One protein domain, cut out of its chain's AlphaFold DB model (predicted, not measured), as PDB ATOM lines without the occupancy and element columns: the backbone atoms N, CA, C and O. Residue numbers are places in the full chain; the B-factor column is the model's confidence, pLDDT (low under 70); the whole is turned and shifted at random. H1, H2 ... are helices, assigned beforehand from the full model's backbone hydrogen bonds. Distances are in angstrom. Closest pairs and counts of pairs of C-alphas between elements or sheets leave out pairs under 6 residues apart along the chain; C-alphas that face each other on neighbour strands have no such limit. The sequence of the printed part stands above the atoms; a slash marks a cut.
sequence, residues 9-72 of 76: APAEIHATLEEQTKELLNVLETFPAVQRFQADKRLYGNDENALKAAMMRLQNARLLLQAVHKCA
ATOM      1  N   ALA A   9     143.565 158.924 140.321       63.50
ATOM      2  CA  ALA A   9     143.926 160.332 140.266       63.50
ATOM      3  C   ALA A   9     144.876 160.641 141.441       63.50
ATOM      4  O   ALA A   9     144.695 160.085 142.525       63.50
ATOM      5  N   PRO A  10     145.866 161.542 141.292       66.94
ATOM      6  CA  PRO A  10     146.813 161.853 142.365       66.94
ATOM      7  C   PRO A  10     146.137 162.158 143.712       66.94
ATOM      8  O   PRO A  10     146.592 161.693 144.751       66.94
ATOM      9  N   ALA A  11     144.993 162.851 143.696       67.94
ATOM     10  CA  ALA A  11     144.197 163.144 144.889       67.94
ATOM     11  C   ALA A  11     143.663 161.887 145.614       67.94
ATOM     12  O   ALA A  11     143.633 161.859 146.841       67.94
ATOM     13  N   GLU A  12     143.291 160.836 144.878       67.75
ATOM     14  CA  GLU A  12     142.815 159.563 145.443       67.75
ATOM     15  C   GLU A  12     143.960 158.785 146.105       67.75
ATOM     16  O   GLU A  12     143.777 158.174 147.160       67.75
ATOM     17  N   ILE A  13     145.169 158.866 145.535       65.81
ATOM     18  CA  ILE A  13     146.387 158.295 146.130       65.81
ATOM     19  C   ILE A  13     146.718 159.020 147.438       65.81
ATOM     20  O   ILE A  13     146.975 158.370 148.450       65.81
ATOM     21  N   HIS A  14     146.674 160.355 147.441       68.25
ATOM     22  CA  HIS A  14     146.943 161.153 148.639       68.25
ATOM     23  C   HIS A  14     145.952 160.858 149.771       68.25
ATOM     24  O   HIS A  14     146.387 160.633 150.897       68.25
ATOM     25  N   ALA A  15     144.650 160.787 149.475       73.88
ATOM     26  CA  ALA A  15     143.628 160.461 150.470       73.88
ATOM     27  C   ALA A  15     143.813 159.050 151.057       73.88
ATOM     28  O   ALA A  15     143.761 158.871 152.272       73.88
ATOM     29  N   THR A  16     144.113 158.064 150.203       77.50
ATOM     30  CA  THR A  16     144.361 156.679 150.638       77.50
ATOM     31  C   THR A  16     145.601 156.586 151.531       77.50
ATOM     32  O   THR A  16     145.578 155.928 152.569       77.50
ATOM     33  N   LEU A  17     146.690 157.264 151.157       71.94
ATOM     34  CA  LEU A  17     147.914 157.301 151.958       71.94
ATOM     35  C   LEU A  17     147.696 158.005 153.299       71.94
ATOM     36  O   LEU A  17     148.250 157.576 154.310       71.94
ATOM     37  N   GLU A  18     146.893 159.069 153.328       74.81
ATOM     38  CA  GLU A  18     146.546 159.770 154.562       74.81
ATOM     39  C   GLU A  18     145.741 158.872 155.514       74.81
ATOM     40  O   GLU A  18     146.045 158.815 156.706       74.81
ATOM     41  N   GLU A  19     144.758 158.128 155.000       79.12
ATOM     42  CA  GLU A  19     143.958 157.182 155.787       79.12
ATOM     43  C   GLU A  19     144.814 156.028 156.329       79.12
ATOM     44  O   GLU A  19     144.829 155.790 157.537       79.12
ATOM     45  N   GLN A  20     145.641 155.408 155.481       73.00
ATOM     46  CA  GLN A  20     146.597 154.376 155.902       73.00
ATOM     47  C   GLN A  20     147.586 154.899 156.952       73.00
ATOM     48  O   GLN A  20     147.933 154.197 157.903       73.00
ATOM     49  N   THR A  21     148.030 156.150 156.815       73.38
ATOM     50  CA  THR A  21     148.918 156.788 157.793       73.38
ATOM     51  C   THR A  21     148.206 156.992 159.129       73.38
ATOM     52  O   THR A  21     148.788 156.691 160.170       73.38
ATOM     53  N   LYS A  22     146.947 157.448 159.129       76.25
ATOM     54  CA  LYS A  22     146.138 157.599 160.352       76.25
ATOM     55  C   LYS A  22     145.914 156.263 161.052       76.25
ATOM     56  O   LYS A  22     146.069 156.188 162.269       76.25
ATOM     57  N   GLU A  23     145.610 155.207 160.304       74.38
ATOM     58  CA  GLU A  23     145.469 153.857 160.857       74.38
ATOM     59  C   GLU A  23     146.776 153.368 161.491       74.38
ATOM     60  O   GLU A  23     146.776 152.901 162.632       74.38
ATOM     61  N   LEU A  24     147.907 153.545 160.803       69.50
ATOM     62  CA  LEU A  24     149.224 153.181 161.326       69.50
ATOM     63  C   LEU A  24     149.593 153.986 162.577       69.50
ATOM     64  O   LEU A  24     150.130 153.418 163.527       69.50
ATOM     65  N   LEU A  25     149.288 155.284 162.613       71.75
ATOM     66  CA  LEU A  25     149.510 156.129 163.787       71.75
ATOM     67  C   LEU A  25     148.659 155.678 164.976       71.75
ATOM     68  O   LEU A  25     149.187 155.538 166.075       71.75
ATOM     69  N   ASN A  26     147.386 155.351 164.755       74.69
ATOM     70  CA  ASN A  26     146.506 154.834 165.802       74.69
ATOM     71  C   ASN A  26     147.001 153.476 166.342       74.69
ATOM     72  O   ASN A  26     147.024 153.232 167.551       74.69
ATOM     73  N   VAL A  27     147.504 152.599 165.466       65.88
ATOM     74  CA  VAL A  27     148.178 151.358 165.882       65.88
ATOM     75  C   VAL A  27     149.427 151.665 166.715       65.88
ATOM     76  O   VAL A  27     149.654 151.026 167.737       65.88
ATOM     77  N   LEU A  28     150.229 152.664 166.334       66.06
ATOM     78  CA  LEU A  28     151.410 153.079 167.099       66.06
ATOM     79  C   LEU A  28     151.062 153.702 168.459       66.06
ATOM     80  O   LEU A  28     151.839 153.540 169.401       66.06
ATOM     81  N   GLU A  29     149.938 154.400 168.587       70.12
ATOM     82  CA  GLU A  29     149.462 154.958 169.859       70.12
ATOM     83  C   GLU A  29     148.933 153.870 170.796       70.12
ATOM     84  O   GLU A  29     149.200 153.891 171.999       70.12
ATOM     85  N   THR A  30     148.248 152.873 170.237       70.38
ATOM     86  CA  THR A  30     147.662 151.760 170.996       70.38
ATOM     87  C   THR A  30     148.665 150.659 171.351       70.38
ATOM     88  O   THR A  30     148.433 149.917 172.307       70.38
ATOM     89  N   PHE A  31     149.804 150.560 170.654       71.25
ATOM     90  CA  PHE A  31     150.870 149.606 170.978       71.25
ATOM     91  C   PHE A  31     151.838 150.156 172.045       71.25
ATOM     92  O   PHE A  31     152.592 151.094 171.771       71.25
ATOM     93  N   PRO A  32     151.961 149.548 173.239       83.00
ATOM     94  CA  PRO A  32     152.964 149.949 174.226       83.00
ATOM     95  C   PRO A  32     154.396 149.900 173.665       83.00
ATOM     96  O   PRO A  32     154.743 149.007 172.888       83.00
ATOM     97  N   ALA A  33     155.261 150.830 174.087       83.56
ATOM     98  CA  ALA A  33     156.644 150.931 173.599       83.56
ATOM     99  C   ALA A  33     157.437 149.617 173.749       83.56
ATOM    100  O   ALA A  33     158.185 149.228 172.854       83.56
ATOM    101  N   VAL A  34     157.205 148.881 174.842       86.69
ATOM    102  CA  VAL A  34     157.826 147.570 175.088       86.69
ATOM    103  C   VAL A  34     157.419 146.543 174.028       86.69
ATOM    104  O   VAL A  34     158.263 145.798 173.539       86.69
ATOM    105  N   GLN A  35     156.144 146.506 173.628       88.94
ATOM    106  CA  GLN A  35     155.670 145.549 172.624       88.94
ATOM    107  C   GLN A  35     156.243 145.855 171.237       88.94
ATOM    108  O   GLN A  35     156.587 144.925 170.505       88.94
ATOM    109  N   ARG A  36     156.415 147.141 170.906       86.50
ATOM    110  CA  ARG A  36     157.092 147.580 169.676       86.50
ATOM    111  C   ARG A  36     158.548 147.142 169.661       86.50
ATOM    112  O   ARG A  36     158.964 146.489 168.712       86.50
ATOM    113  N   PHE A  37     159.277 147.371 170.752       89.44
ATOM    114  CA  PHE A  37     160.657 146.905 170.864       89.44
ATOM    115  C   PHE A  37     160.767 145.374 170.743       89.44
ATOM    116  O   PHE A  37     161.658 144.867 170.070       89.44
ATOM    117  N   GLN A  38     159.827 144.616 171.317       91.62
ATOM    118  CA  GLN A  38     159.776 143.155 171.157       91.62
ATOM    119  C   GLN A  38     159.428 142.714 169.726       91.62
ATOM    120  O   GLN A  38     159.840 141.637 169.293       91.62
ATOM    121  N   ALA A  39     158.641 143.494 168.982       89.25
ATOM    122  CA  ALA A  39     158.395 143.247 167.562       89.25
ATOM    123  C   ALA A  39     159.657 143.529 166.730       89.25
ATOM    124  O   ALA A  39     160.048 142.693 165.920       89.25
ATOM    125  N   ASP A  40     160.352 144.633 167.007       90.81
ATOM    126  CA  ASP A  40     161.627 144.967 166.370       90.81
ATOM    127  C   ASP A  40     162.690 143.899 166.663       90.81
ATOM    128  O   ASP A  40     163.386 143.451 165.759       90.81
ATOM    129  N   LYS A  41     162.770 143.407 167.904       95.50
ATOM    130  CA  LYS A  41     163.657 142.296 168.275       95.50
ATOM    131  C   LYS A  41     163.373 141.038 167.453       95.50
ATOM    132  O   LYS A  41     164.310 140.383 167.005       95.50
ATOM    133  N   ARG A  42     162.095 140.708 167.225       95.31
ATOM    134  CA  ARG A  42     161.685 139.570 166.382       95.31
ATOM    135  C   ARG A  42     162.060 139.771 164.913       95.31
ATOM    136  O   ARG A  42     162.453 138.811 164.264       95.31
ATOM    137  N   LEU A  43     161.959 140.999 164.410       94.38
ATOM    138  CA  LEU A  43     162.274 141.341 163.024       94.38
ATOM    139  C   LEU A  43     163.786 141.387 162.750       94.38
ATOM    140  O   LEU A  43     164.244 140.905 161.719       94.38
ATOM    141  N   TYR A  44     164.561 141.957 163.674       93.88
ATOM    142  CA  TYR A  44     165.993 142.232 163.503       93.88
ATOM    143  C   TYR A  44     166.917 141.248 164.244       93.88
ATOM    144  O   TYR A  44     168.144 141.379 164.203       93.88
ATOM    145  N   GLY A  45     166.332 140.256 164.920       95.44
ATOM    146  CA  GLY A  45     166.994 139.085 165.497       95.44
ATOM    147  C   GLY A  45     167.621 139.280 166.880       95.44
ATOM    148  O   GLY A  45     167.763 138.306 167.617       95.44
ATOM    149  N   ASN A  46     167.994 140.502 167.268       95.06
ATOM    150  CA  ASN A  46     168.604 140.777 168.571       95.06
ATOM    151  C   ASN A  46     168.312 142.202 169.078       95.06
ATOM    152  O   ASN A  46     167.787 143.047 168.350       95.06
ATOM    153  N   ASP A  47     168.662 142.452 170.345       95.44
ATOM    154  CA  ASP A  47     168.406 143.729 171.025       95.44
ATOM    155  C   ASP A  47     169.215 144.889 170.430       95.44
ATOM    156  O   ASP A  47     168.706 146.003 170.324       95.44
ATOM    157  N   GLU A  48     170.453 144.637 170.001       97.69
ATOM    158  CA  GLU A  48     171.333 145.664 169.433       97.69
ATOM    159  C   GLU A  48     170.782 146.205 168.107       97.69
ATOM    160  O   GLU A  48     170.712 147.417 167.898       97.69
ATOM    161  N   ASN A  49     170.338 145.321 167.215       96.44
ATOM    162  CA  ASN A  49     169.768 145.706 165.931       96.44
ATOM    163  C   ASN A  49     168.390 146.357 166.097       96.44
ATOM    164  O   ASN A  49     168.096 147.336 165.410       96.44
ATOM    165  N   ALA A  50     167.570 145.875 167.037       95.06
ATOM    166  CA  ALA A  50     166.301 146.515 167.381       95.06
ATOM    167  C   ALA A  50     166.512 147.940 167.919       95.06
ATOM    168  O   ALA A  50     165.818 148.875 167.507       95.06
ATOM    169  N   LEU A  51     167.521 148.133 168.775       94.50
ATOM    170  CA  LEU A  51     167.912 149.449 169.274       94.50
ATOM    171  C   LEU A  51     168.398 150.356 168.139       94.50
ATOM    172  O   LEU A  51     167.924 151.487 168.031       94.50
ATOM    173  N   LYS A  52     169.270 149.866 167.247       95.31
ATOM    174  CA  LYS A  52     169.715 150.622 166.061       95.31
ATOM    175  C   LYS A  52     168.532 151.059 165.195       95.31
ATOM    176  O   LYS A  52     168.458 152.223 164.808       95.31
ATOM    177  N   ALA A  53     167.567 150.174 164.943       90.50
ATOM    178  CA  ALA A  53     166.363 150.500 164.178       90.50
ATOM    179  C   ALA A  53     165.479 151.552 164.877       90.50
ATOM    180  O   ALA A  53     164.938 152.451 164.229       90.50
ATOM    181  N   ALA A  54     165.331 151.481 166.203       89.25
ATOM    182  CA  ALA A  54     164.645 152.512 166.983       89.25
ATOM    183  C   ALA A  54     165.372 153.867 166.927       89.25
ATOM    184  O   ALA A  54     164.737 154.897 166.697       89.25
ATOM    185  N   MET A  55     166.700 153.871 167.061       92.38
ATOM    186  CA  MET A  55     167.521 155.083 166.973       92.38
ATOM    187  C   MET A  55     167.443 155.736 165.590       92.38
ATOM    188  O   MET A  55     167.265 156.950 165.512       92.38
ATOM    189  N   MET A  56     167.504 154.954 164.507       92.12
ATOM    190  CA  MET A  56     167.348 155.482 163.145       92.12
ATOM    191  C   MET A  56     165.973 156.119 162.933       92.12
ATOM    192  O   MET A  56     165.885 157.215 162.387       92.12
ATOM    193  N   ARG A  57     164.893 155.484 163.415       88.75
ATOM    194  CA  ARG A  57     163.543 156.074 163.348       88.75
ATOM    195  C   ARG A  57     163.467 157.405 164.097       88.75
ATOM    196  O   ARG A  57     162.905 158.359 163.566       88.75
ATOM    197  N   LEU A  58     164.075 157.499 165.282       88.75
ATOM    198  CA  LEU A  58     164.140 158.749 166.043       88.75
ATOM    199  C   LEU A  58     164.942 159.832 165.305       88.75
ATOM    200  O   LEU A  58     164.525 160.989 165.274       88.75
ATOM    201  N   GLN A  59     166.080 159.476 164.707       92.50
ATOM    202  CA  GLN A  59     166.888 160.409 163.923       92.50
ATOM    203  C   GLN A  59     166.122 160.923 162.699       92.50
ATOM    204  O   GLN A  59     166.089 162.129 162.470       92.50
ATOM    205  N   ASN A  60     165.447 160.037 161.964       92.12
ATOM    206  CA  ASN A  60     164.632 160.416 160.811       92.12
ATOM    207  C   ASN A  60     163.485 161.349 161.215       92.12
ATOM    208  O   ASN A  60     163.274 162.367 160.564       92.12
ATOM    209  N   ALA A  61     162.796 161.062 162.325       86.12
ATOM    210  CA  ALA A  61     161.757 161.945 162.852       86.12
ATOM    211  C   ALA A  61     162.303 163.343 163.197       86.12
ATOM    212  O   ALA A  61     161.664 164.347 162.893       86.12
ATOM    213  N   ARG A  62     163.511 163.430 163.774       88.00
ATOM    214  CA  ARG A  62     164.172 164.718 164.053       88.00
ATOM    215  C   ARG A  62     164.499 165.493 162.779       88.00
ATOM    216  O   ARG A  62     164.243 166.690 162.736       88.00
ATOM    217  N   LEU A  63     165.042 164.826 161.761       91.81
ATOM    218  CA  LEU A  63     165.357 165.459 160.475       91.81
ATOM    219  C   LEU A  63     164.092 165.972 159.779       91.81
ATOM    220  O   LEU A  63     164.097 167.079 159.252       91.81
ATOM    221  N   LEU A  64     162.997 165.209 159.830       89.62
ATOM    222  CA  LEU A  64     161.707 165.638 159.289       89.62
ATOM    223  C   LEU A  64     161.164 166.869 160.019       89.62
ATOM    224  O   LEU A  64     160.742 167.815 159.366       89.62
ATOM    225  N   LEU A  65     161.229 166.905 161.353       82.88
ATOM    226  CA  LEU A  65     160.823 168.088 162.122       82.88
ATOM    227  C   LEU A  65     161.671 169.320 161.775       82.88
ATOM    228  O   LEU A  65     161.133 170.411 161.626       82.88
ATOM    229  N   GLN A  66     162.983 169.146 161.600       86.12
ATOM    230  CA  GLN A  66     163.864 170.227 161.151       86.12
ATOM    231  C   GLN A  66     163.500 170.716 159.747       86.12
ATOM    232  O   GLN A  66     163.464 171.921 159.526       86.12
ATOM    233  N   ALA A  67     163.208 169.807 158.816       86.50
ATOM    234  CA  ALA A  67     162.769 170.170 157.472       86.50
ATOM    235  C   ALA A  67     161.441 170.942 157.504       86.50
ATOM    236  O   ALA A  67     161.334 171.985 156.873       86.50
ATOM    237  N   VAL A  68     160.465 170.492 158.300       85.56
ATOM    238  CA  VAL A  68     159.184 171.196 158.479       85.56
ATOM    239  C   VAL A  68     159.395 172.609 159.024       85.56
ATOM    240  O   VAL A  68     158.766 173.540 158.528       85.56
ATOM    241  N   HIS A  69     160.284 172.791 160.006       83.31
ATOM    242  CA  HIS A  69     160.606 174.125 160.518       83.31
ATOM    243  C   HIS A  69     161.251 175.014 159.453       83.31
ATOM    244  O   HIS A  69     160.798 176.138 159.277       83.31
ATOM    245  N   LYS A  70     162.222 174.503 158.687       84.81
ATOM    246  CA  LYS A  70     162.839 175.258 157.584       84.81
ATOM    247  C   LYS A  70     161.819 175.692 156.535       84.81
ATOM    248  O   LYS A  70     161.763 176.864 156.180       84.81
ATOM    249  N   CYS A  71     160.939 174.777 156.127       81.12
ATOM    250  CA  CYS A  71     159.853 175.095 155.203       81.12
ATOM    251  C   CYS A  71     158.875 176.132 155.784       81.12
ATOM    252  O   CYS A  71     158.356 176.961 155.044       81.12
ATOM    253  N   ALA A  72     158.616 176.108 157.095       80.12
ATOM    254  CA  ALA A  72     157.773 177.103 157.763       80.12
ATOM    255  C   ALA A  72     158.455 178.481 157.888       80.12
ATOM    256  O   ALA A  72     157.769 179.501 157.878       80.12
TER     257      ALA A  72
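Overview. This is residues 9 to 72 of the 76 residues of an uncharacterized protein of Halomonas sp. 15WGF (UniProt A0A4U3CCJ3). Two long helices, H1 and H3, make the arms of an open V, and the short helix H2 lies across the closed end and joins them. The space between the arms is empty, and most of each arm sticks out free, residues 10 to 27 of H1 and residues 55 to 72 of H3. The printed part has 64 residues with three named helices, in the order H1, H2, H3, and no named strand; its class is all helix. It is loose, with a radius of gyration of the C-alphas of 15.1 A, and elongated, with spans of 41 by 27 by 20 A.

Along the chain. H1 is residues 10 to 30, from C-alpha 10 at (146.813, 161.853, 142.365), and is 30.4 A long from first to last C-alpha. H2 is residues 33 to 44, 16.3 A, and begins at C-alpha 33 at (156.644, 150.931, 173.599). H3, the longest helix, is residues 47 to 72, 37.5 A, and ends at C-alpha 72 at (157.773, 177.103, 157.763).

Arrangement. H1 touches no helix. H1 and H2 are only just apart, their closest C-alphas 8.3 A from each other, and a tight link of 2 residues joins them. H1 and H3 are apart. After a second tight link of 2 residues, H3 touches H2 with residues 47 to 54 alone; the closest C-alphas are those of Asp 40 and Ala 50, 5.0 A apart. H2 and H3 run opposite ways at a steep tilt of 67 degrees, only just short of about perpendicular. In H1, H2 and H3 every O i to N i+4 pair is within hydrogen-bond range.

Size, cuts and confidence. The two C-alphas farthest apart are those of Ala 9 and Asp 47, 42.7 A. The printed part has no cut, and neither link is long. The mean pLDDT of the printed part is 83.1; residues 9 to 14, residue 24 and residues 27 to 28 are under 70.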